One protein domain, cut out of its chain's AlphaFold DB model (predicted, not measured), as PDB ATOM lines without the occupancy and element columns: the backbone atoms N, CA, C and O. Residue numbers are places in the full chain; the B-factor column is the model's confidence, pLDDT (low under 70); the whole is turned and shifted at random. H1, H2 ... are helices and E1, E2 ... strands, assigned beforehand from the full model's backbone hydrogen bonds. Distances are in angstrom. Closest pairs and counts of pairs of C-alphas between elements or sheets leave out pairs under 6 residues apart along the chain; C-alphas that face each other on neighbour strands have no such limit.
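This is residues 45 to 238 and 649 to 661 of the 661 residues of the protein "Protein of uncharacterized function (DUF2572)" of Hathewaya histolytica (UniProt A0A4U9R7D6). A long rod: at one end a twisted sheet of four strands, E1, E2, E3 and E5, with the long helix H1 running along one face; toward the other end a helical hairpin of H2 and H3. H3 reaches over the same face of the sheet and crosses H1 there, and residues 126 to 131 stick out at the hairpin's far tip. The printed part has 207 residues, with named elements in the order H1, H2, H3, E1, H4, E2, E3, E4, E5; the sheet's order is E1, E2, E3, E5, antiparallel throughout. The class is mixed, helices and strands, and the whole is loose, with a radius of gyration of the C-alphas of 21.0 A and spans of 83 by 31 by 30 A.

H1, residues 45 to 83, begins at C-alpha 45 (236.061, 162.347, 199.911) and is 56.9 A long. H2, residues 105 to 120, is 21.6 A long, and H3, residues 134 to 161, is 39.2 A. E1, residues 178 to 185, spans 22.5 A, and H4, residues 198 to 201, 4.9 A. E2, residues 208 to 215, spans 23.5 A, E3, residues 221 to 228, 22.6 A, and E4, residues 233 to 235, 6.5 A. E5, residues 653 to 660, spans 20.2 A, bends by 56 degrees at residue 656 and ends at C-alpha 660 (235.207, 176.173, 190.085).

H1 and H3 are on the same face of the sheet, as two layers, helices on one face of a sheet. H1, at a height over the sheet of 8.1 A, runs along the strands, at 21 degrees to E3 on the local plane. H1 touches H3 with residues 70 to 79 alone, closest at the C-alphas of Cys 74 and Tyr 156, 5.4 A, at a steep tilt of 47 degrees, opposite ways. H3, at a height of 9.6 A, lies over E2. H2 and H3 form a hairpin at a shallow tilt of 12 degrees; their closest C-alphas, Val 120 and Lys 140, are 5.8 A apart. H4 and H3 are near each other, with 5 pairs of C-alphas within 10 A. E4 pairs with no named strand; its closest C-alpha to H3 is Thr 235, 6.6 A from Glu 142. Within hydrogen-bond range are N 180 and O 213, 2.8 A, between E1 and E2; N 210 and O 226, 2.8 A, in the hairpin of E2 and E3; and N 223 and O 659, 2.9 A, between E3 and E5. In H1, H2 and H3 every O i to N i+4 pair is within range; H4 is too short for one.

The farthest C-alphas, Lys 45 and Gly 128, are 82.8 A apart. Residues 239 to 648 are not printed; C-alphas 238 and 649 are 19.9 A apart across the cut. The links H1 to H2, H2 to H3, H3 to E1 and E1 to H4 are long. Mean pLDDT of the printed part is 76.0; 65 residues are under 70, among them 123 to 135, 165 to 175 and 183 to 206.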
ATOM      1  N   LYS A  45     235.956 160.880 199.887       64.81
ATOM      2  CA  LYS A  45     236.061 162.347 199.911       64.81
ATOM      3  C   LYS A  45     236.072 162.937 198.506       64.81
ATOM      4  O   LYS A  45     235.338 163.881 198.272       64.81
ATOM      5  N   VAL A  46     236.845 162.381 197.572       64.81
ATOM      6  CA  VAL A  46     236.881 162.825 196.167       64.81
ATOM      7  C   VAL A  46     235.523 162.617 195.496       64.81
ATOM      8  O   VAL A  46     235.061 163.498 194.780       64.81
ATOM      9  N   LYS A  47     234.848 161.493 195.770       64.94
ATOM     10  CA  LYS A  47     233.502 161.216 195.259       64.94
ATOM     11  C   LYS A  47     232.487 162.245 195.763       64.94
ATOM     12  O   LYS A  47     231.817 162.844 194.934       64.94
ATOM     13  N   GLY A  48     232.444 162.506 197.071       69.12
ATOM     14  CA  GLY A  48     231.573 163.545 197.640       69.12
ATOM     15  C   GLY A  48     231.951 164.956 197.175       69.12
ATOM     16  O   GLY A  48     231.087 165.781 196.908       69.12
ATOM     17  N   TYR A  49     233.246 165.233 196.986       69.56
ATOM     18  CA  TYR A  49     233.710 166.523 196.480       69.56
ATOM     19  C   TYR A  49     233.211 166.786 195.057       69.56
ATOM     20  O   TYR A  49     232.745 167.888 194.779       69.56
ATOM     21  N   ASN A  50     233.259 165.765 194.195       72.06
ATOM     22  CA  ASN A  50     232.726 165.822 192.838       72.06
ATOM     23  C   ASN A  50     231.196 165.896 192.824       72.06
ATOM     24  O   ASN A  50     230.655 166.673 192.050       72.06
ATOM     25  N   GLU A  51     230.514 165.136 193.685       76.25
ATOM     26  CA  GLU A  51     229.050 165.154 193.827       76.25
ATOM     27  C   GLU A  51     228.523 166.561 194.131       76.25
ATOM     28  O   GLU A  51     227.604 167.032 193.469       76.25
ATOM     29  N   ASP A  52     229.178 167.295 195.031       76.19
ATOM     30  CA  ASP A  52     228.791 168.677 195.324       76.19
ATOM     31  C   ASP A  52     229.020 169.638 194.144       76.19
ATOM     32  O   ASP A  52     228.223 170.553 193.946       76.19
ATOM     33  N   TYR A  53     230.084 169.462 193.347       76.81
ATOM     34  CA  TYR A  53     230.272 170.276 192.137       76.81
ATOM     35  C   TYR A  53     229.273 169.915 191.040       76.81
ATOM     36  O   TYR A  53     228.815 170.823 190.356       76.81
ATOM     37  N   TYR A  54     228.887 168.641 190.913       76.25
ATOM     38  CA  TYR A  54     227.800 168.243 190.018       76.25
ATOM     39  C   TYR A  54     226.484 168.900 190.435       76.25
ATOM     40  O   TYR A  54     225.836 169.508 189.595       76.25
ATOM     41  N   ASN A  55     226.163 168.927 191.731       79.31
ATOM     42  CA  ASN A  55     224.978 169.632 192.227       79.31
ATOM     43  C   ASN A  55     225.028 171.146 191.934       79.31
ATOM     44  O   ASN A  55     224.018 171.744 191.571       79.31
ATOM     45  N   LEU A  56     226.201 171.782 192.071       79.50
ATOM     46  CA  LEU A  56     226.389 173.197 191.716       79.50
ATOM     47  C   LEU A  56     226.269 173.445 190.206       79.50
ATOM     48  O   LEU A  56     225.759 174.485 189.796       79.50
ATOM     49  N   GLU A  57     226.752 172.517 189.382       81.12
ATOM     50  CA  GLU A  57     226.645 172.567 187.923       81.12
ATOM     51  C   GLU A  57     225.216 172.360 187.443       81.12
ATOM     52  O   GLU A  57     224.776 173.122 186.588       81.12
ATOM     53  N   ASP A  58     224.487 171.413 188.029       78.19
ATOM     54  CA  ASP A  58     223.071 171.182 187.749       78.19
ATOM     55  C   ASP A  58     222.250 172.422 188.119       78.19
ATOM     56  O   ASP A  58     221.439 172.905 187.329       78.19
ATOM     57  N   PHE A  59     222.527 173.024 189.280       81.00
ATOM     58  CA  PHE A  59     221.884 174.274 189.684       81.00
ATOM     59  C   PHE A  59     222.212 175.432 188.729       81.00
ATOM     60  O   PHE A  59     221.334 176.207 188.350       81.00
ATOM     61  N   ALA A  60     223.471 175.546 188.299       80.75
ATOM     62  CA  ALA A  60     223.867 176.541 187.311       80.75
ATOM     63  C   ALA A  60     223.219 176.291 185.942       80.75
ATOM     64  O   ALA A  60     222.859 177.251 185.266       80.75
ATOM     65  N   ALA A  61     223.053 175.031 185.535       76.56
ATOM     66  CA  ALA A  61     222.377 174.657 184.300       76.56
ATOM     67  C   ALA A  61     220.899 175.064 184.337       76.56
ATOM     68  O   ALA A  61     220.441 175.725 183.406       76.56
ATOM     69  N   ASN A  62     220.193 174.787 185.437       80.56
ATOM     70  CA  ASN A  62     218.795 175.193 185.605       80.56
ATOM     71  C   ASN A  62     218.644 176.724 185.624       80.56
ATOM     72  O   ASN A  62     217.772 177.280 184.961       80.56
ATOM     73  N   MET A  63     219.551 177.437 186.303       85.31
ATOM     74  CA  MET A  63     219.594 178.904 186.272       85.31
ATOM     75  C   MET A  63     219.804 179.439 184.843       85.31
ATOM     76  O   MET A  63     219.201 180.440 184.451       85.31
ATOM     77  N   LEU A  64     220.674 178.798 184.056       84.19
ATOM     78  CA  LEU A  64     220.924 179.162 182.660       84.19
ATOM     79  C   LEU A  64     219.732 178.847 181.741       84.19
ATOM     80  O   LEU A  64     219.514 179.571 180.766       84.19
ATOM     81  N   GLU A  65     218.964 177.802 182.039       83.00
ATOM     82  CA  GLU A  65     217.710 177.481 181.353       83.00
ATOM     83  C   GLU A  65     216.638 178.546 181.632       83.00
ATOM     84  O   GLU A  65     216.040 179.093 180.700       83.00
ATOM     85  N   ASP A  66     216.472 178.934 182.895       84.50
ATOM     86  CA  ASP A  66     215.559 180.007 183.294       84.50
ATOM     87  C   ASP A  66     215.950 181.357 182.685       84.50
ATOM     88  O   ASP A  66     215.094 182.130 182.235       84.50
ATOM     89  N   LEU A  67     217.255 181.625 182.601       86.38
ATOM     90  CA  LEU A  67     217.779 182.780 181.885       86.38
ATOM     91  C   LEU A  67     217.382 182.743 180.400       86.38
ATOM     92  O   LEU A  67     216.897 183.755 179.889       86.38
ATOM     93  N   ASP A  68     217.533 181.608 179.704       85.75
ATOM     94  CA  ASP A  68     217.117 181.485 178.295       85.75
ATOM     95  C   ASP A  68     215.619 181.757 178.120       85.75
ATOM     96  O   ASP A  68     215.224 182.503 177.218       85.75
ATOM     97  N   LYS A  69     214.786 181.223 179.021       86.81
ATOM     98  CA  LYS A  69     213.335 181.439 179.015       86.81
ATOM     99  C   LYS A  69     212.984 182.918 179.169       86.81
ATOM    100  O   LYS A  69     212.192 183.447 178.387       86.81
ATOM    101  N   LYS A  70     213.613 183.630 180.111       89.12
ATOM    102  CA  LYS A  70     213.391 185.076 180.293       89.12
ATOM    103  C   LYS A  70     213.840 185.885 179.081       89.12
ATOM    104  O   LYS A  70     213.129 186.802 178.668       89.12
ATOM    105  N   LEU A  71     214.975 185.529 178.484       90.12
ATOM    106  CA  LEU A  71     215.475 186.165 177.267       90.12
ATOM    107  C   LEU A  71     214.559 185.903 176.065       90.12
ATOM    108  O   LEU A  71     214.362 186.806 175.254       90.12
ATOM    109  N   LYS A  72     213.958 184.714 175.960       89.19
ATOM    110  CA  LYS A  72     212.938 184.412 174.947       89.19
ATOM    111  C   LYS A  72     211.707 185.307 175.100       89.19
ATOM    112  O   LYS A  72     211.247 185.881 174.121       89.19
ATOM    113  N   GLU A  73     211.218 185.499 176.322       89.81
ATOM    114  CA  GLU A  73     210.092 186.407 176.576       89.81
ATOM    115  C   GLU A  73     210.438 187.868 176.192       89.81
ATOM    116  O   GLU A  73     209.590 188.594 175.676       89.81
ATOM    117  N   CYS A  74     211.683 188.318 176.406       91.19
ATOM    118  CA  CYS A  74     212.147 189.643 175.962       91.19
ATOM    119  C   CYS A  74     212.182 189.780 174.431       91.19
ATOM    120  O   CYS A  74     211.859 190.836 173.889       91.19
ATOM    121  N   GLU A  75     212.578 188.717 173.734       91.25
ATOM    122  CA  GLU A  75     212.567 188.636 172.273       91.25
ATOM    123  C   GLU A  75     211.136 188.720 171.715       91.25
ATOM    124  O   GLU A  75     210.883 189.488 170.788       91.25
ATOM    125  N   GLU A  76     210.179 188.016 172.322       89.38
ATOM    126  CA  GLU A  76     208.762 188.066 171.938       89.38
ATOM    127  C   GLU A  76     208.157 189.468 172.119       89.38
ATOM    128  O   GLU A  76     207.449 189.950 171.233       89.38
ATOM    129  N   GLN A  77     208.490 190.162 173.213       90.50
ATOM    130  CA  GLN A  77     208.063 191.550 173.437       90.50
ATOM    131  C   GLN A  77     208.665 192.516 172.408       90.50
ATOM    132  O   GLN A  77     207.974 193.408 171.910       90.50
ATOM    133  N   ALA A  78     209.936 192.324 172.045       90.75
ATOM    134  CA  ALA A  78     210.575 193.115 171.001       90.75
ATOM    135  C   ALA A  78     209.919 192.890 169.631       90.75
ATOM    136  O   ALA A  78     209.661 193.851 168.909       90.75
ATOM    137  N   LEU A  79     209.569 191.648 169.291       87.44
ATOM    138  CA  LEU A  79     208.820 191.345 168.070       87.44
ATOM    139  C   LEU A  79     207.423 191.977 168.073       87.44
ATOM    140  O   LEU A  79     207.002 192.523 167.052       87.44
ATOM    141  N   ASP A  80     206.706 191.924 169.196       86.88
ATOM    142  CA  ASP A  80     205.376 192.532 169.328       86.88
ATOM    143  C   ASP A  80     205.413 194.052 169.088       86.88
ATOM    144  O   ASP A  80     204.572 194.593 168.364       86.88
ATOM    145  N   TYR A  81     206.451 194.732 169.583       90.31
ATOM    146  CA  TYR A  81     206.679 196.156 169.328       90.31
ATOM    147  C   TYR A  81     206.741 196.488 167.825       90.31
ATOM    148  O   TYR A  81     206.098 197.438 167.365       90.31
ATOM    149  N   PHE A  82     207.476 195.695 167.035       87.38
ATOM    150  CA  PHE A  82     207.559 195.891 165.582       87.38
ATOM    151  C   PHE A  82     206.283 195.481 164.854       87.38
ATOM    152  O   PHE A  82     205.866 196.189 163.938       87.38
ATOM    153  N   LYS A  83     205.634 194.385 165.268       81.81
ATOM    154  CA  LYS A  83     204.361 193.926 164.683       81.81
ATOM    155  C   LYS A  83     203.262 194.982 164.792       81.81
ATOM    156  O   LYS A  83     202.453 195.104 163.870       81.81
ATOM    157  N   LYS A  84     203.254 195.740 165.892       82.38
ATOM    158  CA  LYS A  84     202.344 196.866 166.161       82.38
ATOM    159  C   LYS A  84     202.800 198.199 165.547       82.38
ATOM    160  O   LYS A  84     202.135 199.210 165.737       82.38
ATOM    161  N   GLU A  85     203.924 198.214 164.829       86.56
ATOM    162  CA  GLU A  85     204.515 199.400 164.189       86.56
ATOM    163  C   GLU A  85     204.754 200.596 165.128       86.56
ATOM    164  O   GLU A  85     204.748 201.756 164.708       86.56
ATOM    165  N   LEU A  86     205.013 200.331 166.411       87.44
ATOM    166  CA  LEU A  86     205.124 201.389 167.420       87.44
ATOM    167  C   LEU A  86     206.338 202.300 167.199       87.44
ATOM    168  O   LEU A  86     206.325 203.449 167.629       87.44
ATOM    169  N   TYR A  87     207.346 201.848 166.451       88.69
ATOM    170  CA  TYR A  87     208.493 202.663 166.036       88.69
ATOM    171  C   TYR A  87     208.115 203.893 165.192       88.69
ATOM    172  O   TYR A  87     208.918 204.815 165.068       88.69
ATOM    173  N   ARG A  88     206.909 203.931 164.607       88.12
ATOM    174  CA  ARG A  88     206.410 205.072 163.820       88.12
ATOM    175  C   ARG A  88     205.795 206.178 164.676       88.12
ATOM    176  O   ARG A  88     205.441 207.228 164.151       88.12
ATOM    177  N   GLN A  89     205.636 205.948 165.976       85.50
ATOM    178  CA  GLN A  89     204.944 206.866 166.874       85.50
ATOM    179  C   GLN A  89     205.948 207.735 167.638       85.50
ATOM    180  O   GLN A  89     206.789 207.227 168.374       85.50
ATOM    181  N   GLU A  90     205.836 209.057 167.508       78.88
ATOM    182  CA  GLU A  90     206.712 210.021 168.200       78.88
ATOM    183  C   GLU A  90     206.570 209.971 169.719       78.88
ATOM    184  O   GLU A  90     207.538 209.999 170.477       78.88
ATOM    185  N   ARG A  91     205.316 209.873 170.150       67.31
ATOM    186  CA  ARG A  91     204.909 209.668 171.527       67.31
ATOM    187  C   ARG A  91     203.932 208.510 171.510       67.31
ATOM    188  O   ARG A  91     202.734 208.725 171.366       67.31
ATOM    189  N   SER A  92     204.426 207.285 171.646       54.78
ATOM    190  CA  SER A  92     203.558 206.280 172.249       54.78
ATOM    191  C   SER A  92     203.272 206.792 173.656       54.78
ATOM    192  O   SER A  92     204.212 207.138 174.380       54.78
ATOM    193  N   ASP A  93     202.007 206.875 174.035       61.66
ATOM    194  CA  ASP A  93     201.628 206.913 175.439       61.66
ATOM    195  C   ASP A  93     202.468 205.824 176.133       61.66
ATOM    196  O   ASP A  93     202.364 204.648 175.784       61.66
ATOM    197  N   THR A  94     203.442 206.197 176.981       62.62
ATOM    198  CA  THR A  94     204.467 205.256 177.498       62.62
ATOM    199  C   THR A  94     203.857 204.137 178.340       62.62
ATOM    200  O   THR A  94     204.563 203.238 178.779       62.62
ATOM    201  N   ASN A  95     202.546 204.213 178.553       68.75
ATOM    202  CA  ASN A  95     201.690 203.247 179.210       68.75
ATOM    203  C   ASN A  95     201.199 202.127 178.272       68.75
ATOM    204  O   ASN A  95     200.606 201.165 178.747       68.75
ATOM    205  N   VAL A  96     201.433 202.215 176.957       74.00
ATOM    206  CA  VAL A  96     201.017 201.191 175.987       74.00
ATOM    207  C   VAL A  96     202.002 200.030 175.993       74.00
ATOM    208  O   VAL A  96     203.204 200.215 175.792       74.00
ATOM    209  N   GLU A  97     201.500 198.811 176.169       75.06
ATOM    210  CA  GLU A  97     202.322 197.616 176.009       75.06
ATOM    211  C   GLU A  97     202.643 197.335 174.526       75.06
ATOM    212  O   GLU A  97     201.746 197.356 173.671       75.06
ATOM    213  N   PRO A  98     203.910 197.018 174.201       80.00
ATOM    214  CA  PRO A  98     204.968 196.628 175.139       80.00
ATOM    215  C   PRO A  98     205.948 197.766 175.527       80.00
ATOM    216  O   PRO A  98     206.952 197.501 176.183       80.00
ATOM    217  N   VAL A  99     205.696 199.034 175.171       79.81
ATOM    218  CA  VAL A  99     206.617 200.175 175.418       79.81
ATOM    219  C   VAL A  99     206.866 200.430 176.906       79.81
ATOM    220  O   VAL A  99     208.002 200.675 177.312       79.81
ATOM    221  N   SER A 100     205.831 200.323 177.741       80.69
ATOM    222  CA  SER A 100     205.926 200.471 179.206       80.69
ATOM    223  C   SER A 100     206.938 199.513 179.851       80.69
ATOM    224  O   SER A 100     207.486 199.783 180.927       80.69
ATOM    225  N   ASN A 101     207.238 198.401 179.174       83.25
ATOM    226  CA  ASN A 101     208.168 197.375 179.623       83.25
ATOM    227  C   ASN A 101     209.636 197.664 179.270       83.25
ATOM    228  O   ASN A 101     210.518 196.914 179.677       83.25
ATOM    229  N   PHE A 102     209.934 198.784 178.612       81.38
ATOM    230  CA  PHE A 102     211.309 199.252 178.447       81.38
ATOM    231  C   PHE A 102     211.924 199.711 179.769       81.38
ATOM    232  O   PHE A 102     211.263 200.312 180.620       81.38
ATOM    233  N   LYS A 103     213.240 199.538 179.900       81.00
ATOM    234  CA  LYS A 103     214.027 200.398 180.782       81.00
ATOM    235  C   LYS A 103     214.042 201.798 180.162       81.00
ATOM    236  O   LYS A 103     214.384 201.946 178.993       81.00
ATOM    237  N   ASN A 104     213.632 202.825 180.903       81.88
ATOM    238  CA  ASN A 104     213.469 204.203 180.400       81.88
ATOM    239  C   ASN A 104     212.600 204.321 179.118       81.88
ATOM    240  O   ASN A 104     213.110 204.738 178.070       81.88
ATOM    241  N   PRO A 105     211.288 204.001 179.174       85.19
ATOM    242  CA  PRO A 105     210.407 203.954 177.999       85.19
ATOM    243  C   PRO A 105     210.427 205.200 177.113       85.19
ATOM    244  O   PRO A 105     210.565 205.093 175.897       85.19
ATOM    245  N   SER A 106     210.356 206.383 177.728       84.06
ATOM    246  CA  SER A 106     210.295 207.664 177.011       84.06
ATOM    247  C   SER A 106     211.554 207.935 176.179       84.06
ATOM    248  O   SER A 106     211.455 208.306 175.012       84.06
ATOM    249  N   SER A 107     212.743 207.702 176.748       82.81
ATOM    250  CA  SER A 107     214.016 207.919 176.044       82.81
ATOM    251  C   SER A 107     214.188 206.925 174.891       82.81
ATOM    252  O   SER A 107     214.496 207.329 173.770       82.81
ATOM    253  N   ASN A 108     213.907 205.638 175.128       84.12
ATOM    254  CA  ASN A 108     214.033 204.614 174.093       84.12
ATOM    255  C   ASN A 108     213.061 204.828 172.929       84.12
ATOM    256  O   ASN A 108     213.486 204.769 171.776       84.12
ATOM    257  N   GLN A 109     211.793 205.140 173.210       88.44
ATOM    258  CA  GLN A 109     210.806 205.392 172.164       88.44
ATOM    259  C   GLN A 109     211.196 206.583 171.285       88.44
ATOM    260  O   GLN A 109     211.199 206.470 170.058       88.44
ATOM    261  N   LYS A 110     211.557 207.714 171.905       86.12
ATOM    262  CA  LYS A 110     211.967 208.923 171.179       86.12
ATOM    263  C   LYS A 110     213.162 208.664 170.272       86.12
ATOM    264  O   LYS A 110     213.171 209.113 169.127       86.12
ATOM    265  N   PHE A 111     214.146 207.916 170.768       84.88
ATOM    266  CA  PHE A 111     215.331 207.547 170.001       84.88
ATOM    267  C   PHE A 111     214.978 206.690 168.773       84.88
ATOM    268  O   PHE A 111     215.368 207.020 167.652       84.88
ATOM    269  N   ILE A 112     214.187 205.626 168.963       89.12
ATOM    270  CA  ILE A 112     213.776 204.713 167.881       89.12
ATOM    271  C   ILE A 112     212.974 205.465 166.810       89.12
ATOM    272  O   ILE A 112     213.286 205.365 165.619       89.12
ATOM    273  N   TYR A 113     211.990 206.266 167.224       89.50
ATOM    274  CA  TYR A 113     211.174 207.058 166.306       89.50
ATOM    275  C   TYR A 113     212.001 208.074 165.513       89.50
ATOM    276  O   TYR A 113     211.886 208.148 164.285       89.50
ATOM    277  N   SER A 114     212.870 208.831 166.191       86.56
ATOM    278  CA  SER A 114     213.706 209.851 165.545       86.56
ATOM    279  C   SER A 114     214.563 209.246 164.438       86.56
ATOM    280  O   SER A 114     214.748 209.844 163.375       86.56
ATOM    281  N   ARG A 115     215.040 208.016 164.632       86.31
ATOM    282  CA  ARG A 115     215.812 207.316 163.610       86.31
ATOM    283  C   ARG A 115     214.983 206.804 162.464       86.31
ATOM    284  O   ARG A 115     215.416 206.985 161.326       86.31
ATOM    285  N   TRP A 116     213.838 206.189 162.741       89.12
ATOM    286  CA  TRP A 116     212.925 205.776 161.683       89.12
ATOM    287  C   TRP A 116     212.605 206.972 160.775       89.12
ATOM    288  O   TRP A 116     212.791 206.896 159.557       89.12
ATOM    289  N   LYS A 117     212.269 208.115 161.385       88.00
ATOM    290  CA  LYS A 117     211.975 209.378 160.699       88.00
ATOM    291  C   LYS A 117     213.154 209.921 159.883       88.00
ATOM    292  O   LYS A 117     212.976 210.493 158.810       88.00
ATOM    293  N   ASN A 118     214.380 209.779 160.380       84.31
ATOM    294  CA  ASN A 118     215.557 210.339 159.710       84.31
ATOM    295  C   ASN A 118     216.194 209.408 158.675       84.31
ATOM    296  O   ASN A 118     216.771 209.896 157.707       84.31
ATOM    297  N   SER A 119     216.092 208.095 158.862       80.94
ATOM    298  CA  SER A 119     216.863 207.114 158.086       80.94
ATOM    299  C   SER A 119     215.994 206.350 157.104       80.94
ATOM    300  O   SER A 119     216.440 206.074 155.997       80.94
ATOM    301  N   VAL A 120     214.751 206.046 157.479       83.06
ATOM    302  CA  VAL A 120     213.852 205.204 156.685       83.06
ATOM    303  C   VAL A 120     212.797 206.059 155.987       83.06
ATOM    304  O   VAL A 120     212.686 206.015 154.766       83.06
ATOM    305  N   SER A 121     212.079 206.917 156.720       78.81
ATOM    306  CA  SER A 121     210.952 207.683 156.159       78.81
ATOM    307  C   SER A 121     211.356 208.820 155.212       78.81
ATOM    308  O   SER A 121     210.488 209.459 154.629       78.81
ATOM    309  N   LYS A 122     212.654 209.131 155.101       72.44
ATOM    310  CA  LYS A 122     213.203 210.080 154.116       72.44
ATOM    311  C   LYS A 122     213.732 209.381 152.863       72.44
ATOM    312  O   LYS A 122     213.960 210.038 151.855       72.44
ATOM    313  N   ALA A 123     213.929 208.061 152.907       63.00
ATOM    314  CA  ALA A 123     214.375 207.272 151.757       63.00
ATOM    315  C   ALA A 123     213.267 207.049 150.710       63.00
ATOM    316  O   ALA A 123     213.514 206.480 149.654       63.00
ATOM    317  N   THR A 124     212.055 207.507 151.014       54.19
ATOM    318  CA  THR A 124     210.808 207.262 150.291       54.19
ATOM    319  C   THR A 124     210.453 208.320 149.247       54.19
ATOM    320  O   THR A 124     209.464 208.130 148.553       54.19
ATOM    321  N   ILE A 125     211.202 209.415 149.093       50.75
ATOM    322  CA  ILE A 125     210.822 210.480 148.152       50.75
ATOM    323  C   ILE A 125     211.939 210.683 147.131       50.75
ATOM    324  O   ILE A 125     212.962 211.297 147.432       50.75
ATOM    325  N   ILE A 126     211.731 210.186 145.909       51.81
ATOM    326  CA  ILE A 126     212.443 210.713 144.742       51.81
ATOM    327  C   ILE A 126     211.850 212.111 144.494       51.81
ATOM    328  O   ILE A 126     210.630 212.220 144.335       51.81
ATOM    329  N   PRO A 127     212.652 213.193 144.494       40.88
ATOM    330  CA  PRO A 127     212.138 214.537 144.252       40.88
ATOM    331  C   PRO A 127     211.349 214.583 142.935       40.88
ATOM    332  O   PRO A 127     211.910 214.340 141.871       40.88
ATOM    333  N   GLY A 128     210.047 214.869 143.014       40.78
ATOM    334  CA  GLY A 128     209.158 214.951 141.849       40.78
ATOM    335  C   GLY A 128     208.299 213.714 141.556       40.78
ATOM    336  O   GLY A 128     207.531 213.763 140.602       40.78
ATOM    337  N   THR A 129     208.357 212.641 142.358       40.53
ATOM    338  CA  THR A 129     207.440 211.489 142.213       40.53
ATOM    339  C   THR A 129     206.928 210.979 143.563       40.53
ATOM    340  O   THR A 129     207.682 210.949 144.534       40.53
ATOM    341  N   GLU A 130     205.683 210.492 143.613       40.06
ATOM    342  CA  GLU A 130     205.116 209.754 144.763       40.06
ATOM    343  C   GLU A 130     205.646 208.306 144.875       40.06
ATOM    344  O   GLU A 130     205.143 207.506 145.662       40.06
ATOM    345  N   ILE A 131     206.658 207.938 144.083       42.19
ATOM    346  CA  ILE A 131     207.163 206.569 143.999       42.19
ATOM    347  C   ILE A 131     208.314 206.379 144.991       42.19
ATOM    348  O   ILE A 131     209.345 207.055 144.939       42.19
ATOM    349  N   HIS A 132     208.146 205.413 145.890       50.62
ATOM    350  CA  HIS A 132     209.185 204.963 146.808       50.62
ATOM    351  C   HIS A 132     210.230 204.129 146.047       50.62
ATOM    352  O   HIS A 132     209.879 203.131 145.420       50.62
ATOM    353  N   ASN A 133     211.516 204.496 146.117       55.91
ATOM    354  CA  ASN A 133     212.604 203.614 145.682       55.91
ATOM    355  C   ASN A 133     212.655 202.407 146.636       55.91
ATOM    356  O   ASN A 133     213.204 202.500 147.737       55.91
ATOM    357  N   THR A 134     212.025 201.305 146.229       64.69
ATOM    358  CA  THR A 134     211.789 200.125 147.069       64.69
ATOM    359  C   THR A 134     213.090 199.502 147.560       64.69
ATOM    360  O   THR A 134     213.202 199.233 148.748       64.69
ATOM    361  N   GLN A 135     214.122 199.393 146.718       69.56
ATOM    362  CA  GLN A 135     215.399 198.797 147.126       69.56
ATOM    363  C   GLN A 135     216.138 199.641 148.179       69.56
ATOM    364  O   GLN A 135     216.573 199.119 149.202       69.56
ATOM    365  N   ALA A 136     216.257 200.955 147.961       72.25
ATOM    366  CA  ALA A 136     216.939 201.833 148.915       72.25
ATOM    367  C   ALA A 136     216.179 201.938 150.247       72.25
ATOM    368  O   ALA A 136     216.791 202.105 151.305       72.25
ATOM    369  N   TYR A 137     214.847 201.860 150.203       77.44
ATOM    370  CA  TYR A 137     214.019 201.756 151.397       77.44
ATOM    371  C   TYR A 137     214.266 200.437 152.134       77.44
ATOM    372  O   TYR A 137     214.461 200.463 153.346       77.44
ATOM    373  N   ASP A 138     214.307 199.318 151.412       72.31
ATOM    374  CA  ASP A 138     214.480 197.978 151.974       72.31
ATOM    375  C   ASP A 138     215.810 197.837 152.716       72.31
ATOM    376  O   ASP A 138     215.822 197.464 153.888       72.31
ATOM    377  N   GLU A 139     216.917 198.224 152.080       80.31
ATOM    378  CA  GLU A 139     218.256 198.173 152.682       80.31
ATOM    379  C   GLU A 139     218.334 199.039 153.953       80.31
ATOM    380  O   GLU A 139     218.905 198.648 154.977       80.31
ATOM    381  N   LYS A 140     217.707 200.221 153.928       84.69
ATOM    382  CA  LYS A 140     217.662 201.125 155.086       84.69
ATOM    383  C   LYS A 140     216.732 200.621 156.183       84.69
ATOM    384  O   LYS A 140     217.039 200.815 157.360       84.69
ATOM    385  N   PHE A 141     215.612 200.000 155.822       84.00
ATOM    386  CA  PHE A 141     214.669 199.436 156.778       84.00
ATOM    387  C   PHE A 141     215.249 198.204 157.463       84.00
ATOM    388  O   PHE A 141     215.127 198.100 158.675       84.00
ATOM    389  N   GLU A 142     215.917 197.312 156.735       83.31
ATOM    390  CA  GLU A 142     216.571 196.132 157.307       83.31
ATOM    391  C   GLU A 142     217.664 196.524 158.307       83.31
ATOM    392  O   GLU A 142     217.708 196.002 159.428       83.31
ATOM    393  N   LYS A 143     218.498 197.509 157.943       85.31
ATOM    394  CA  LYS A 143     219.497 198.076 158.852       85.31
ATOM    395  C   LYS A 143     218.839 198.675 160.098       85.31
ATOM    396  O   LYS A 143     219.205 198.318 161.216       85.31
ATOM    397  N   PHE A 144     217.830 199.530 159.913       88.56
ATOM    398  CA  PHE A 144     217.070 200.126 161.015       88.56
ATOM    399  C   PHE A 144     216.415 199.071 161.915       88.56
ATOM    400  O   PHE A 144     216.476 199.193 163.137       88.56
ATOM    401  N   PHE A 145     215.794 198.048 161.326       88.38
ATOM    402  CA  PHE A 145     215.081 196.995 162.034       88.38
ATOM    403  C   PHE A 145     216.023 196.263 162.986       88.38
ATOM    404  O   PHE A 145     215.762 196.238 164.184       88.38
ATOM    405  N   ASN A 146     217.144 195.742 162.479       85.06
ATOM    406  CA  ASN A 146     218.118 195.010 163.290       85.06
ATOM    407  C   ASN A 146     218.685 195.879 164.423       85.06
ATOM    408  O   ASN A 146     218.776 195.459 165.576       85.06
ATOM    409  N   GLU A 147     219.019 197.124 164.106       84.94
ATOM    410  CA  GLU A 147     219.560 198.077 165.063       84.94
ATOM    411  C   GLU A 147     218.566 198.434 166.185       84.94
ATOM    412  O   GLU A 147     218.904 198.392 167.373       84.94
ATOM    413  N   ALA A 148     217.332 198.787 165.820       88.38
ATOM    414  CA  ALA A 148     216.290 199.141 166.775       88.38
ATOM    415  C   ALA A 148     215.845 197.914 167.582       88.38
ATOM    416  O   ALA A 148     215.655 198.025 168.794       88.38
ATOM    417  N   PHE A 149     215.760 196.739 166.952       89.62
ATOM    418  CA  PHE A 149     215.435 195.482 167.617       89.62
ATOM    419  C   PHE A 149     216.422 195.156 168.727       89.62
ATOM    420  O   PHE A 149     215.999 194.914 169.856       89.62
ATOM    421  N   ASN A 150     217.726 195.226 168.452       87.19
ATOM    422  CA  ASN A 150     218.747 194.950 169.460       87.19
ATOM    423  C   ASN A 150     218.582 195.858 170.683       87.19
ATOM    424  O   ASN A 150     218.616 195.391 171.821       87.19
ATOM    425  N   ARG A 151     218.340 197.155 170.464       86.62
ATOM    426  CA  ARG A 151     218.135 198.123 171.550       86.62
ATOM    427  C   ARG A 151     216.896 197.807 172.390       86.62
ATOM    428  O   ARG A 151     216.966 197.823 173.617       86.62
ATOM    429  N   ILE A 152     215.777 197.518 171.733       88.38
ATOM    430  CA  ILE A 152     214.502 197.143 172.362       88.38
ATOM    431  C   ILE A 152     214.682 195.866 173.190       88.38
ATOM    432  O   ILE A 152     214.348 195.838 174.373       88.38
ATOM    433  N   TYR A 153     215.287 194.840 172.593       89.69
ATOM    434  CA  TYR A 153     215.583 193.566 173.235       89.69
ATOM    435  C   TYR A 153     216.432 193.739 174.500       89.69
ATOM    436  O   TYR A 153     216.067 193.244 175.565       89.69
ATOM    437  N   TYR A 154     217.527 194.499 174.419       86.94
ATOM    438  CA  TYR A 154     218.376 194.763 175.580       86.94
ATOM    439  C   TYR A 154     217.690 195.621 176.643       86.94
ATOM    440  O   TYR A 154     217.921 195.407 177.832       86.94
ATOM    441  N   SER A 155     216.824 196.555 176.247       87.19
ATOM    442  CA  SER A 155     216.012 197.335 177.183       87.19
ATOM    443  C   SER A 155     215.073 196.438 177.994       87.19
ATOM    444  O   SER A 155     215.011 196.565 179.222       87.19
ATOM    445  N   TYR A 156     214.412 195.474 177.339       88.81
ATOM    446  CA  TYR A 156     213.602 194.463 178.021       88.81
ATOM    447  C   TYR A 156     214.444 193.551 178.905       88.81
ATOM    448  O   TYR A 156     214.095 193.346 180.068       88.81
ATOM    449  N   ALA A 157     215.561 193.036 178.387       88.50
ATOM    450  CA  ALA A 157     216.443 192.154 179.140       88.50
ATOM    451  C   ALA A 157     216.956 192.844 180.410       88.50
ATOM    452  O   ALA A 157     216.914 192.258 181.484       88.50
ATOM    453  N   GLN A 158     217.359 194.113 180.327       85.81
ATOM    454  CA  GLN A 158     217.804 194.865 181.497       85.81
ATOM    455  C   GLN A 158     216.702 195.064 182.524       85.81
ATOM    456  O   GLN A 158     216.943 194.779 183.690       85.81
ATOM    457  N   LYS A 159     215.508 195.517 182.120       87.06
ATOM    458  CA  LYS A 159     214.397 195.718 183.063       87.06
ATOM    459  C   LYS A 159     213.997 194.406 183.739       87.06
ATOM    460  O   LYS A 159     213.716 194.387 184.929       87.06
ATOM    461  N   LYS A 160     213.958 193.316 182.973       87.50
ATOM    462  CA  LYS A 160     213.490 192.011 183.446       87.50
ATOM    463  C   LYS A 160     214.512 191.284 184.307       87.50
ATOM    464  O   LYS A 160     214.130 190.516 185.184       87.50
ATOM    465  N   LEU A 161     215.796 191.506 184.038       85.19
ATOM    466  CA  LEU A 161     216.876 190.897 184.801       85.19
ATOM    467  C   LEU A 161     217.280 191.738 186.015       85.19
ATOM    468  O   LEU A 161     217.871 191.197 186.944       85.19
ATOM    469  N   GLU A 162     216.952 193.032 186.042       81.00
ATOM    470  CA  GLU A 162     217.112 193.905 187.207       81.00
ATOM    471  C   GLU A 162     216.268 193.375 188.375       81.00
ATOM    472  O   GLU A 162     215.046 193.486 188.391       81.00
ATOM    473  N   GLY A 163     216.936 192.736 189.339       72.38
ATOM    474  CA  GLY A 163     216.279 192.039 190.446       72.38
ATOM    475  C   GLY A 163     215.940 190.569 190.176       72.38
ATOM    476  O   GLY A 163     215.198 189.984 190.961       72.38
ATOM    477  N   PHE A 164     216.479 189.959 189.113       77.62
ATOM    478  CA  PHE A 164     216.363 188.521 188.869       77.62
ATOM    479  C   PHE A 164     216.917 187.738 190.062       77.62
ATOM    480  O   PHE A 164     218.103 187.821 190.385       77.62
ATOM    481  N   LYS A 165     216.027 186.993 190.716       69.69
ATOM    482  CA  LYS A 165     216.344 186.037 191.771       69.69
ATOM    483  C   LYS A 165     216.093 184.645 191.216       69.69
ATOM    484  O   LYS A 165     215.053 184.414 190.602       69.69
ATOM    485  N   TYR A 166     217.053 183.756 191.421       68.75
ATOM    486  CA  TYR A 166     216.909 182.340 191.119       68.75
ATOM    487  C   TYR A 166     217.215 181.538 192.391       68.75
ATOM    488  O   TYR A 166     218.155 181.894 193.112       68.75
ATOM    489  N   PRO A 167     216.445 180.484 192.694       65.62
ATOM    490  CA  PRO A 167     215.245 180.027 191.996       65.62
ATOM    491  C   PRO A 167     214.074 181.011 192.142       65.62
ATOM    492  O   PRO A 167     214.102 181.919 192.979       65.62
ATOM    493  N   SER A 168     213.064 180.867 191.281       65.31
ATOM    494  CA  SER A 168     211.802 181.605 191.424       65.31
ATOM    495  C   SER A 168     211.130 181.262 192.765       65.31
ATOM    496  O   SER A 168     211.369 180.185 193.302       65.31
ATOM    497  N   GLU A 169     210.302 182.152 193.332       60.19
ATOM    498  CA  GLU A 169     209.706 181.980 194.680       60.19
ATOM    499  C   GLU A 169     208.912 180.666 194.873       60.19
ATOM    500  O   GLU A 169     208.622 180.278 196.004       60.19
ATOM    501  N   GLU A 170     208.590 179.960 193.788       56.84
ATOM    502  CA  GLU A 170     207.868 178.687 193.781       56.84
ATOM    503  C   GLU A 170     208.788 177.449 193.873       56.84
ATOM    504  O   GLU A 170     208.327 176.361 194.224       56.84
ATOM    505  N   GLU A 171     210.094 177.591 193.623       63.16
ATOM    506  CA  GLU A 171     211.070 176.500 193.673       63.16
ATOM    507  C   GLU A 171     211.875 176.526 194.980       63.16
ATOM    508  O   GLU A 171     212.526 177.509 195.340       63.16
ATOM    509  N   LYS A 172     211.858 175.407 195.717       61.72
ATOM    510  CA  LYS A 172     212.662 175.266 196.936       61.72
ATOM    511  C   LYS A 172     214.142 175.217 196.563       61.72
ATOM    512  O   LYS A 172     214.611 174.199 196.061       61.72
ATOM    513  N   VAL A 173     214.881 176.278 196.890       64.44
ATOM    514  CA  VAL A 173     216.347 176.207 196.982       64.44
ATOM    515  C   VAL A 173     216.677 175.063 197.947       64.44
ATOM    516  O   VAL A 173     216.086 175.011 199.034       64.44
ATOM    517  N   PRO A 174     217.606 174.154 197.618       69.62
ATOM    518  CA  PRO A 174     218.237 173.334 198.640       69.62
ATOM    519  C   PRO A 174     218.712 174.251 199.780       69.62
ATOM    520  O   PRO A 174     219.352 175.266 199.520       69.62
ATOM    521  N   ASN A 175     218.360 173.937 201.034       68.50
ATOM    522  CA  ASN A 175     218.585 174.800 202.214       68.50
ATOM    523  C   ASN A 175     220.063 175.203 202.454       68.50
ATOM    524  O   ASN A 175     220.379 175.882 203.427       68.50
ATOM    525  N   ASP A 176     220.978 174.730 201.619       71.50
ATOM    526  CA  ASP A 176     222.423 174.790 201.720       71.50
ATOM    527  C   ASP A 176     223.122 175.479 200.533       71.50
ATOM    528  O   ASP A 176     224.351 175.407 200.438       71.50
ATOM    529  N   MET A 177     222.379 176.157 199.651       70.56
ATOM    530  CA  MET A 177     222.939 176.940 198.543       70.56
ATOM    531  C   MET A 177     222.576 178.426 198.642       70.56
ATOM    532  O   MET A 177     221.451 178.782 198.979       70.56
ATOM    533  N   ASP A 178     223.537 179.293 198.314       74.38
ATOM    534  CA  ASP A 178     223.359 180.748 198.221       74.38
ATOM    535  C   ASP A 178     223.767 181.229 196.821       74.38
ATOM    536  O   ASP A 178     224.864 180.919 196.344       74.38
ATOM    537  N   LEU A 179     222.884 181.968 196.146       73.06
ATOM    538  CA  LEU A 179     223.110 182.482 194.796       73.06
ATOM    539  C   LEU A 179     223.261 184.001 194.820       73.06
ATOM    540  O   LEU A 179     222.363 184.738 195.221       73.06
ATOM    541  N   GLU A 180     224.374 184.472 194.268       74.62
ATOM    542  CA  GLU A 180     224.650 185.884 194.062       74.62
ATOM    543  C   GLU A 180     224.740 186.182 192.561       74.62
ATOM    544  O   GLU A 180     225.650 185.729 191.860       74.62
ATOM    545  N   LEU A 181     223.781 186.956 192.057       69.38
ATOM    546  CA  LEU A 181     223.735 187.429 190.675       69.38
ATOM    547  C   LEU A 181     224.133 188.902 190.633       69.38
ATOM    548  O   LEU A 181     223.511 189.750 191.267       69.38
ATOM    549  N   THR A 182     225.171 189.218 189.865       72.75
ATOM    550  CA  THR A 182     225.602 190.594 189.620       72.75
ATOM    551  C   THR A 182     225.465 190.913 188.139       72.75
ATOM    552  O   THR A 182     226.183 190.382 187.289       72.75
ATOM    553  N   LEU A 183     224.570 191.844 187.819       66.00
ATOM    554  CA  LEU A 183     224.473 192.394 186.473       66.00
ATOM    555  C   LEU A 183     225.635 193.354 186.241       66.00
ATOM    556  O   LEU A 183     225.772 194.361 186.936       66.00
ATOM    557  N   ARG A 184     226.464 193.064 185.239       66.94
ATOM    558  CA  ARG A 184     227.535 193.960 184.802       66.94
ATOM    559  C   ARG A 184     227.162 194.522 183.446       66.94
ATOM    560  O   ARG A 184     227.533 193.999 182.398       66.94
ATOM    561  N   ASN A 185     226.406 195.610 183.480       62.22
ATOM    562  CA  ASN A 185     226.126 196.368 182.278       62.22
ATOM    563  C   ASN A 185     227.269 197.357 182.010       62.22
ATOM    564  O   ASN A 185     227.601 198.164 182.875       62.22
ATOM    565  N   SER A 186     227.867 197.296 180.820       55.19
ATOM    566  CA  SER A 186     228.939 198.219 180.429       55.19
ATOM    567  C   SER A 186     228.422 199.543 179.847       55.19
ATOM    568  O   SER A 186     229.171 200.517 179.815       55.19
ATOM    569  N   LYS A 187     227.148 199.612 179.423       65.69
ATOM    570  CA  LYS A 187     226.550 200.795 178.777       65.69
ATOM    571  C   LYS A 187     225.174 201.114 179.376       65.69
ATOM    572  O   LYS A 187     224.198 200.407 179.135       65.69
ATOM    573  N   ASP A 188     225.088 202.178 180.176       63.12
ATOM    574  CA  ASP A 188     223.817 202.673 180.721       63.12
ATOM    575  C   ASP A 188     223.000 203.403 179.636       63.12
ATOM    576  O   ASP A 188     223.466 204.370 179.035       63.12
ATOM    577  N   PHE A 189     221.764 202.953 179.394       61.78
ATOM    578  CA  PHE A 189     220.847 203.556 178.419       61.78
ATOM    579  C   PHE A 189     220.152 204.826 178.919       61.78
ATOM    580  O   PHE A 189     219.409 205.445 178.160       61.78
ATOM    581  N   SER A 190     220.347 205.218 180.180       58.94
ATOM    582  CA  SER A 190     219.654 206.360 180.789       58.94
ATOM    583  C   SER A 190     220.059 207.733 180.231       58.94
ATOM    584  O   SER A 190     219.321 208.698 180.420       58.94
ATOM    585  N   ARG A 191     221.198 207.837 179.527       59.09
ATOM    586  CA  ARG A 191     221.808 209.121 179.120       59.09
ATOM    587  C   ARG A 191     221.841 209.400 177.616       59.09
ATOM    588  O   ARG A 191     222.557 210.300 177.196       59.09
ATOM    589  N   VAL A 192     221.088 208.657 176.808       59.62
ATOM    590  CA  VAL A 192     221.120 208.822 175.348       59.62
ATOM    591  C   VAL A 192     220.214 209.974 174.900       59.62
ATOM    592  O   VAL A 192     218.999 209.931 175.118       59.62
ATOM    593  N   GLY A 193     220.808 210.990 174.277       60.59
ATOM    594  CA  GLY A 193     220.127 212.101 173.620       60.59
ATOM    595  C   GLY A 193     219.679 211.763 172.193       60.59
ATOM    596  O   GLY A 193     220.166 210.830 171.561       60.59
ATOM    597  N   GLU A 194     218.743 212.552 171.657       59.91
ATOM    598  CA  GLU A 194     218.153 212.350 170.317       59.91
ATOM    599  C   GLU A 194     219.167 212.479 169.160       59.91
ATOM    600  O   GLU A 194     218.902 211.995 168.060       59.91
ATOM    601  N   ASN A 195     220.331 213.089 169.415       61.34
ATOM    602  CA  ASN A 195     221.378 213.370 168.424       61.34
ATOM    603  C   ASN A 195     222.622 212.479 168.563       61.34
ATOM    604  O   ASN A 195     223.620 212.723 167.882       61.34
ATOM    605  N   ASP A 196     222.598 211.489 169.453       65.31
ATOM    606  CA  ASP A 196     223.769 210.651 169.678       65.31
ATOM    607  C   ASP A 196     224.015 209.670 168.522       65.31
ATOM    608  O   ASP A 196     223.093 209.130 167.907       65.31
ATOM    609  N   ASP A 197     225.296 209.447 168.232       62.81
ATOM    610  CA  ASP A 197     225.761 208.630 167.115       62.81
ATOM    611  C   ASP A 197     225.458 207.140 167.341       62.81
ATOM    612  O   ASP A 197     225.969 206.507 168.272       62.81
ATOM    613  N   TRP A 198     224.630 206.574 166.460       61.62
ATOM    614  CA  TRP A 198     224.187 205.182 166.518       61.62
ATOM    615  C   TRP A 198     225.359 204.200 166.455       61.62
ATOM    616  O   TRP A 198     225.342 203.197 167.164       61.62
ATOM    617  N   ASP A 199     226.411 204.510 165.694       60.44
ATOM    618  CA  ASP A 199     227.571 203.623 165.537       60.44
ATOM    619  C   ASP A 199     228.407 203.541 166.830       60.44
ATOM    620  O   ASP A 199     229.104 202.558 167.077       60.44
ATOM    621  N   LYS A 200     228.274 204.533 167.723       59.72
ATOM    622  CA  LYS A 200     228.881 204.526 169.067       59.72
ATOM    623  C   LYS A 200     227.995 203.851 170.114       59.72
ATOM    624  O   LYS A 200     228.473 203.496 171.195       59.72
ATOM    625  N   MET A 201     226.712 203.669 169.804       60.31
ATOM    626  CA  MET A 201     225.687 203.145 170.712       60.31
ATOM    627  C   MET A 201     225.131 201.780 170.305       60.31
ATOM    628  O   MET A 201     224.376 201.185 171.076       60.31
ATOM    629  N   GLY A 202     225.519 201.275 169.133       58.91
ATOM    630  CA  GLY A 202     225.215 199.934 168.670       58.91
ATOM    631  C   GLY A 202     225.685 198.922 169.703       58.91
ATOM    632  O   GLY A 202     226.859 198.888 170.081       58.91
ATOM    633  N   LEU A 203     224.741 198.136 170.210       63.91
ATOM    634  CA  LEU A 203     225.052 197.046 171.115       63.91
ATOM    635  C   LEU A 203     225.495 195.873 170.267       63.91
ATOM    636  O   LEU A 203     224.727 195.348 169.458       63.91
ATOM    637  N   THR A 204     226.747 195.487 170.453       66.69
ATOM    638  CA  THR A 204     227.269 194.265 169.852       66.69
ATOM    639  C   THR A 204     227.103 193.105 170.824       66.69
ATOM    640  O   THR A 204     226.933 193.290 172.034       66.69
ATOM    641  N   SER A 205     227.131 191.885 170.288       64.12
ATOM    642  CA  SER A 205     227.126 190.670 171.101       64.12
ATOM    643  C   SER A 205     228.220 190.746 172.171       64.12
ATOM    644  O   SER A 205     229.406 190.775 171.848       64.12
ATOM    645  N   GLY A 206     227.819 190.739 173.445       65.12
ATOM    646  CA  GLY A 206     228.732 190.799 174.589       65.12
ATOM    647  C   GLY A 206     228.824 192.143 175.317       65.12
ATOM    648  O   GLY A 206     229.489 192.189 176.353       65.12
ATOM    649  N   ASP A 207     228.133 193.194 174.861       74.31
ATOM    650  CA  ASP A 207     228.056 194.473 175.592       74.31
ATOM    651  C   ASP A 207     227.252 194.359 176.902       74.31
ATOM    652  O   ASP A 207     227.527 195.064 177.881       74.31
ATOM    653  N   PHE A 208     226.292 193.430 176.942       79.94
ATOM    654  CA  PHE A 208     225.500 193.104 178.124       79.94
ATOM    655  C   PHE A 208     225.967 191.774 178.731       79.94
ATOM    656  O   PHE A 208     225.859 190.720 178.094       79.94
ATOM    657  N   LYS A 209     226.513 191.833 179.955       84.62
ATOM    658  CA  LYS A 209     227.081 190.682 180.665       84.62
ATOM    659  C   LYS A 209     226.399 190.450 182.009       84.62
ATOM    660  O   LYS A 209     226.099 191.384 182.753       84.62
ATOM    661  N   ILE A 210     226.221 189.180 182.336       83.56
ATOM    662  CA  ILE A 210     225.700 188.718 183.618       83.56
ATOM    663  C   ILE A 210     226.796 187.897 184.277       83.56
ATOM    664  O   ILE A 210     227.268 186.923 183.695       83.56
ATOM    665  N   SER A 211     227.205 188.296 185.475       85.50
ATOM    666  CA  SER A 211     228.110 187.508 186.305       85.50
ATOM    667  C   SER A 211     227.290 186.824 187.392       85.50
ATOM    668  O   SER A 211     226.485 187.471 188.058       85.50
ATOM    669  N   PHE A 212     227.500 185.530 187.600       83.69
ATOM    670  CA  PHE A 212     226.846 184.784 188.672       83.69
ATOM    671  C   PHE A 212     227.882 184.091 189.549       83.69
ATOM    672  O   PHE A 212     228.974 183.734 189.100       83.69
ATOM    673  N   THR A 213     227.550 183.930 190.823       85.75
ATOM    674  CA  THR A 213     228.319 183.160 191.798       85.75
ATOM    675  C   THR A 213     227.357 182.327 192.632       85.75
ATOM    676  O   THR A 213     226.527 182.875 193.348       85.75
ATOM    677  N   ILE A 214     227.490 181.007 192.563       84.56
ATOM    678  CA  ILE A 214     226.758 180.045 193.386       84.56
ATOM    679  C   ILE A 214     227.709 179.567 194.478       84.56
ATOM    680  O   ILE A 214     228.822 179.114 194.193       84.56
ATOM    681  N   LYS A 215     227.294 179.693 195.734       85.06
ATOM    682  CA  LYS A 215     228.031 179.230 196.909       85.06
ATOM    683  C   LYS A 215     227.349 177.964 197.419       85.06
ATOM    684  O   LYS A 215     226.169 177.993 197.760       85.06
ATOM    685  N   GLY A 216     228.095 176.865 197.449       82.25
ATOM    686  CA  GLY A 216     227.665 175.605 198.047       82.25
ATOM    687  C   GLY A 216     228.208 175.425 199.463       82.25
ATOM    688  O   GLY A 216     228.856 176.311 200.033       82.25
ATOM    689  N   LYS A 217     227.994 174.228 200.015       79.19
ATOM    690  CA  LYS A 217     228.556 173.812 201.306       79.19
ATOM    691  C   LYS A 217     230.087 173.908 201.337       79.19
ATOM    692  O   LYS A 217     230.770 173.829 200.317       79.19
ATOM    693  N   GLU A 218     230.621 174.072 202.549       80.62
ATOM    694  CA  GLU A 218     232.065 174.023 202.843       80.62
ATOM    695  C   GLU A 218     232.919 175.053 202.075       80.62
ATOM    696  O   GLU A 218     234.119 174.869 201.884       80.62
ATOM    697  N   GLY A 219     232.318 176.168 201.645       80.88
ATOM    698  CA  GLY A 219     233.027 177.257 200.969       80.88
ATOM    699  C   GLY A 219     233.283 177.032 199.476       80.88
ATOM    700  O   GLY A 219     233.955 177.870 198.870       80.88
ATOM    701  N   LYS A 220     232.727 175.964 198.885       82.81
ATOM    702  CA  LYS A 220     232.773 175.705 197.437       82.81
ATOM    703  C   LYS A 220     232.026 176.788 196.681       82.81
ATOM    704  O   LYS A 220     230.932 177.198 197.082       82.81
ATOM    705  N   LYS A 221     232.606 177.257 195.579       87.12
ATOM    706  CA  LYS A 221     231.998 178.300 194.752       87.12
ATOM    707  C   LYS A 221     232.094 177.957 193.279       87.12
ATOM    708  O   LYS A 221     233.150 177.589 192.771       87.12
ATOM    709  N   LEU A 222     230.993 178.171 192.581       85.31
ATOM    710  CA  LEU A 222     230.939 178.166 191.133       85.31
ATOM    711  C   LEU A 222     230.660 179.593 190.671       85.31
ATOM    712  O   LEU A 222     229.709 180.213 191.129       85.31
ATOM    713  N   SER A 223     231.495 180.141 189.794       87.56
ATOM    714  CA  SER A 223     231.267 181.476 189.230       87.56
ATOM    715  C   SER A 223     231.405 181.465 187.721       87.56
ATOM    716  O   SER A 223     232.283 180.789 187.179       87.56
ATOM    717  N   GLY A 224     230.579 182.253 187.046       85.62
ATOM    718  CA  GLY A 224     230.628 182.369 185.600       85.62
ATOM    719  C   GLY A 224     230.184 183.729 185.091       85.62
ATOM    720  O   GLY A 224     229.515 184.487 185.789       85.62
ATOM    721  N   ASP A 225     230.592 184.018 183.859       85.25
ATOM    722  CA  ASP A 225     230.214 185.220 183.123       85.25
ATOM    723  C   ASP A 225     229.486 184.807 181.845       85.25
ATOM    724  O   ASP A 225     229.989 183.988 181.072       85.25
ATOM    725  N   VAL A 226     228.324 185.403 181.607       84.94
ATOM    726  CA  VAL A 226     227.452 185.132 180.464       84.94
ATOM    727  C   VAL A 226     227.290 186.412 179.648       84.94
ATOM    728  O   VAL A 226     226.862 187.437 180.175       84.94
ATOM    729  N   ALA A 227     227.634 186.369 178.363       87.12
ATOM    730  CA  ALA A 227     227.355 187.434 177.401       87.12
ATOM    731  C   ALA A 227     226.000 187.193 176.743       87.12
ATOM    732  O   ALA A 227     225.794 186.138 176.144       87.12
ATOM    733  N   ILE A 228     225.112 188.183 176.794       86.50
ATOM    734  CA  ILE A 228     223.823 188.122 176.103       86.50
ATOM    735  C   ILE A 228     224.005 188.496 174.631       86.50
ATOM    736  O   ILE A 228     224.592 189.535 174.302       86.50
ATOM    737  N   ILE A 229     223.480 187.646 173.753       84.12
ATOM    738  CA  ILE A 229     223.543 187.781 172.298       84.12
ATOM    739  C   ILE A 229     222.174 188.277 171.825       84.12
ATOM    740  O   ILE A 229     221.169 187.629 172.125       84.12
ATOM    741  N   PRO A 230     222.098 189.404 171.101       82.81
ATOM    742  CA  PRO A 230     220.833 189.849 170.557       82.81
ATOM    743  C   PRO A 230     220.464 188.949 169.366       82.81
ATOM    744  O   PRO A 230     221.345 188.572 168.588       82.81
ATOM    745  N   PRO A 231     219.189 188.570 169.205       82.56
ATOM    746  CA  PRO A 231     218.792 187.731 168.086       82.56
ATOM    747  C   PRO A 231     218.945 188.504 166.773       82.56
ATOM    748  O   PRO A 231     218.574 189.673 166.673       82.56
ATOM    749  N   HIS A 232     219.491 187.833 165.763       79.44
ATOM    750  CA  HIS A 232     219.608 188.388 164.421       79.44
ATOM    751  C   HIS A 232     218.523 187.824 163.513       79.44
ATOM    752  O   HIS A 232     218.193 186.634 163.575       79.44
ATOM    753  N   TYR A 233     217.991 188.702 162.676       75.94
ATOM    754  CA  TYR A 233     216.756 188.499 161.963       75.94
ATOM    755  C   TYR A 233     216.924 188.911 160.504       75.94
ATOM    756  O   TYR A 233     217.319 190.041 160.222       75.94
ATOM    757  N   ASN A 234     216.573 188.010 159.589       68.12
ATOM    758  CA  ASN A 234     216.427 188.360 158.182       68.12
ATOM    759  C   ASN A 234     214.997 188.821 157.932       68.12
ATOM    760  O   ASN A 234     214.040 188.170 158.366       68.12
ATOM    761  N   THR A 235     214.843 189.916 157.192       59.47
ATOM    762  CA  THR A 235     213.554 190.264 156.601       59.47
ATOM    763  C   THR A 235     213.223 189.187 155.570       59.47
ATOM    764  O   THR A 235     213.886 189.036 154.543       59.47
ATOM    765  N   LEU A 236     212.213 188.364 155.858       53.81
ATOM    766  CA  LEU A 236     211.733 187.422 154.861       53.81
ATOM    767  C   LEU A 236     210.968 188.229 153.819       53.81
ATOM    768  O   LEU A 236     209.939 188.838 154.124       53.81
ATOM    769  N   LYS A 237     211.440 188.190 152.571       46.97
ATOM    770  CA  LYS A 237     210.645 188.613 151.416       46.97
ATOM    771  C   LYS A 237     209.434 187.690 151.330       46.97
ATOM    772  O   LYS A 237     209.505 186.609 150.749       46.97
ATOM    773  N   LYS A 238     208.332 188.065 151.978       39.97
ATOM    774  CA  LYS A 238     207.085 187.315 151.876       39.97
ATOM    775  C   LYS A 238     206.356 187.789 150.632       39.97
ATOM    776  O   LYS A 238     205.926 188.933 150.561       39.97
ATOM    777  N   GLN A 649     219.949 182.958 164.383       72.38
ATOM    778  CA  GLN A 649     220.766 182.456 165.489       72.38
ATOM    779  C   GLN A 649     219.910 181.740 166.528       72.38
ATOM    780  O   GLN A 649     218.977 182.323 167.064       72.38
ATOM    781  N   SER A 650     220.252 180.498 166.879       69.44
ATOM    782  CA  SER A 650     219.512 179.732 167.892       69.44
ATOM    783  C   SER A 650     219.853 180.141 169.333       69.44
ATOM    784  O   SER A 650     218.971 180.173 170.194       69.44
ATOM    785  N   LYS A 651     221.112 180.510 169.600       77.12
ATOM    786  CA  LYS A 651     221.610 180.855 170.944       77.12
ATOM    787  C   LYS A 651     221.216 182.277 171.360       77.12
ATOM    788  O   LYS A 651     221.245 183.184 170.535       77.12
ATOM    789  N   ARG A 652     220.871 182.471 172.639       82.31
ATOM    790  CA  ARG A 652     220.597 183.795 173.253       82.31
ATOM    791  C   ARG A 652     221.729 184.301 174.143       82.31
ATOM    792  O   ARG A 652     221.756 185.474 174.505       82.31
ATOM    793  N   TYR A 653     222.678 183.435 174.487       84.00
ATOM    794  CA  TYR A 653     223.839 183.799 175.285       84.00
ATOM    795  C   TYR A 653     225.060 182.922 174.982       84.00
ATOM    796  O   TYR A 653     224.938 181.829 174.428       84.00
ATOM    797  N   ASN A 654     226.239 183.410 175.379       83.75
ATOM    798  CA  ASN A 654     227.503 182.678 175.389       83.75
ATOM    799  C   ASN A 654     228.120 182.713 176.792       83.75
ATOM    800  O   ASN A 654     228.245 183.781 177.391       83.75
ATOM    801  N   ILE A 655     228.564 181.560 177.295       83.38
ATOM    802  CA  ILE A 655     229.356 181.476 178.529       83.38
ATOM    803  C   ILE A 655     230.787 181.914 178.193       83.38
ATOM    804  O   ILE A 655     231.466 181.278 177.393       83.38
ATOM    805  N   ILE A 656     231.232 183.024 178.781       84.38
ATOM    806  CA  ILE A 656     232.563 183.610 178.556       84.38
ATOM    807  C   ILE A 656     233.570 183.047 179.556       84.38
ATOM    808  O   ILE A 656     234.740 182.846 179.235       84.38
ATOM    809  N   LYS A 657     233.118 182.822 180.792       85.12
ATOM    810  CA  LYS A 657     233.960 182.370 181.895       85.12
ATOM    811  C   LYS A 657     233.207 181.357 182.740       85.12
ATOM    812  O   LYS A 657     232.024 181.552 183.010       85.12
ATOM    813  N   TRP A 658     233.911 180.323 183.189       84.50
ATOM    814  CA  TRP A 658     233.396 179.301 184.097       84.50
ATOM    815  C   TRP A 658     234.515 178.863 185.039       84.50
ATOM    816  O   TRP A 658     235.522 178.326 184.585       84.50
ATOM    817  N   ASN A 659     234.378 179.129 186.338       83.06
ATOM    818  CA  ASN A 659     235.401 178.804 187.331       83.06
ATOM    819  C   ASN A 659     234.793 178.049 188.507       83.06
ATOM    820  O   ASN A 659     233.840 178.524 189.128       83.06
ATOM    821  N   ARG A 660     235.429 176.929 188.851       84.69
ATOM    822  CA  ARG A 660     235.207 176.173 190.085       84.69
ATOM    823  C   ARG A 660     236.275 176.607 191.088       84.69
ATOM    824  O   ARG A 660     237.452 176.646 190.726       84.69
ATOM    825  N   LYS A 661     235.876 176.990 192.298       76.69
ATOM    826  CA  LYS A 661     236.786 177.385 193.377       76.69
ATOM    827  C   LYS A 661     236.438 176.689 194.680       76.69
ATOM    828  O   LYS A 661     235.234 176.395 194.889       76.69
TER     829      LYS A 661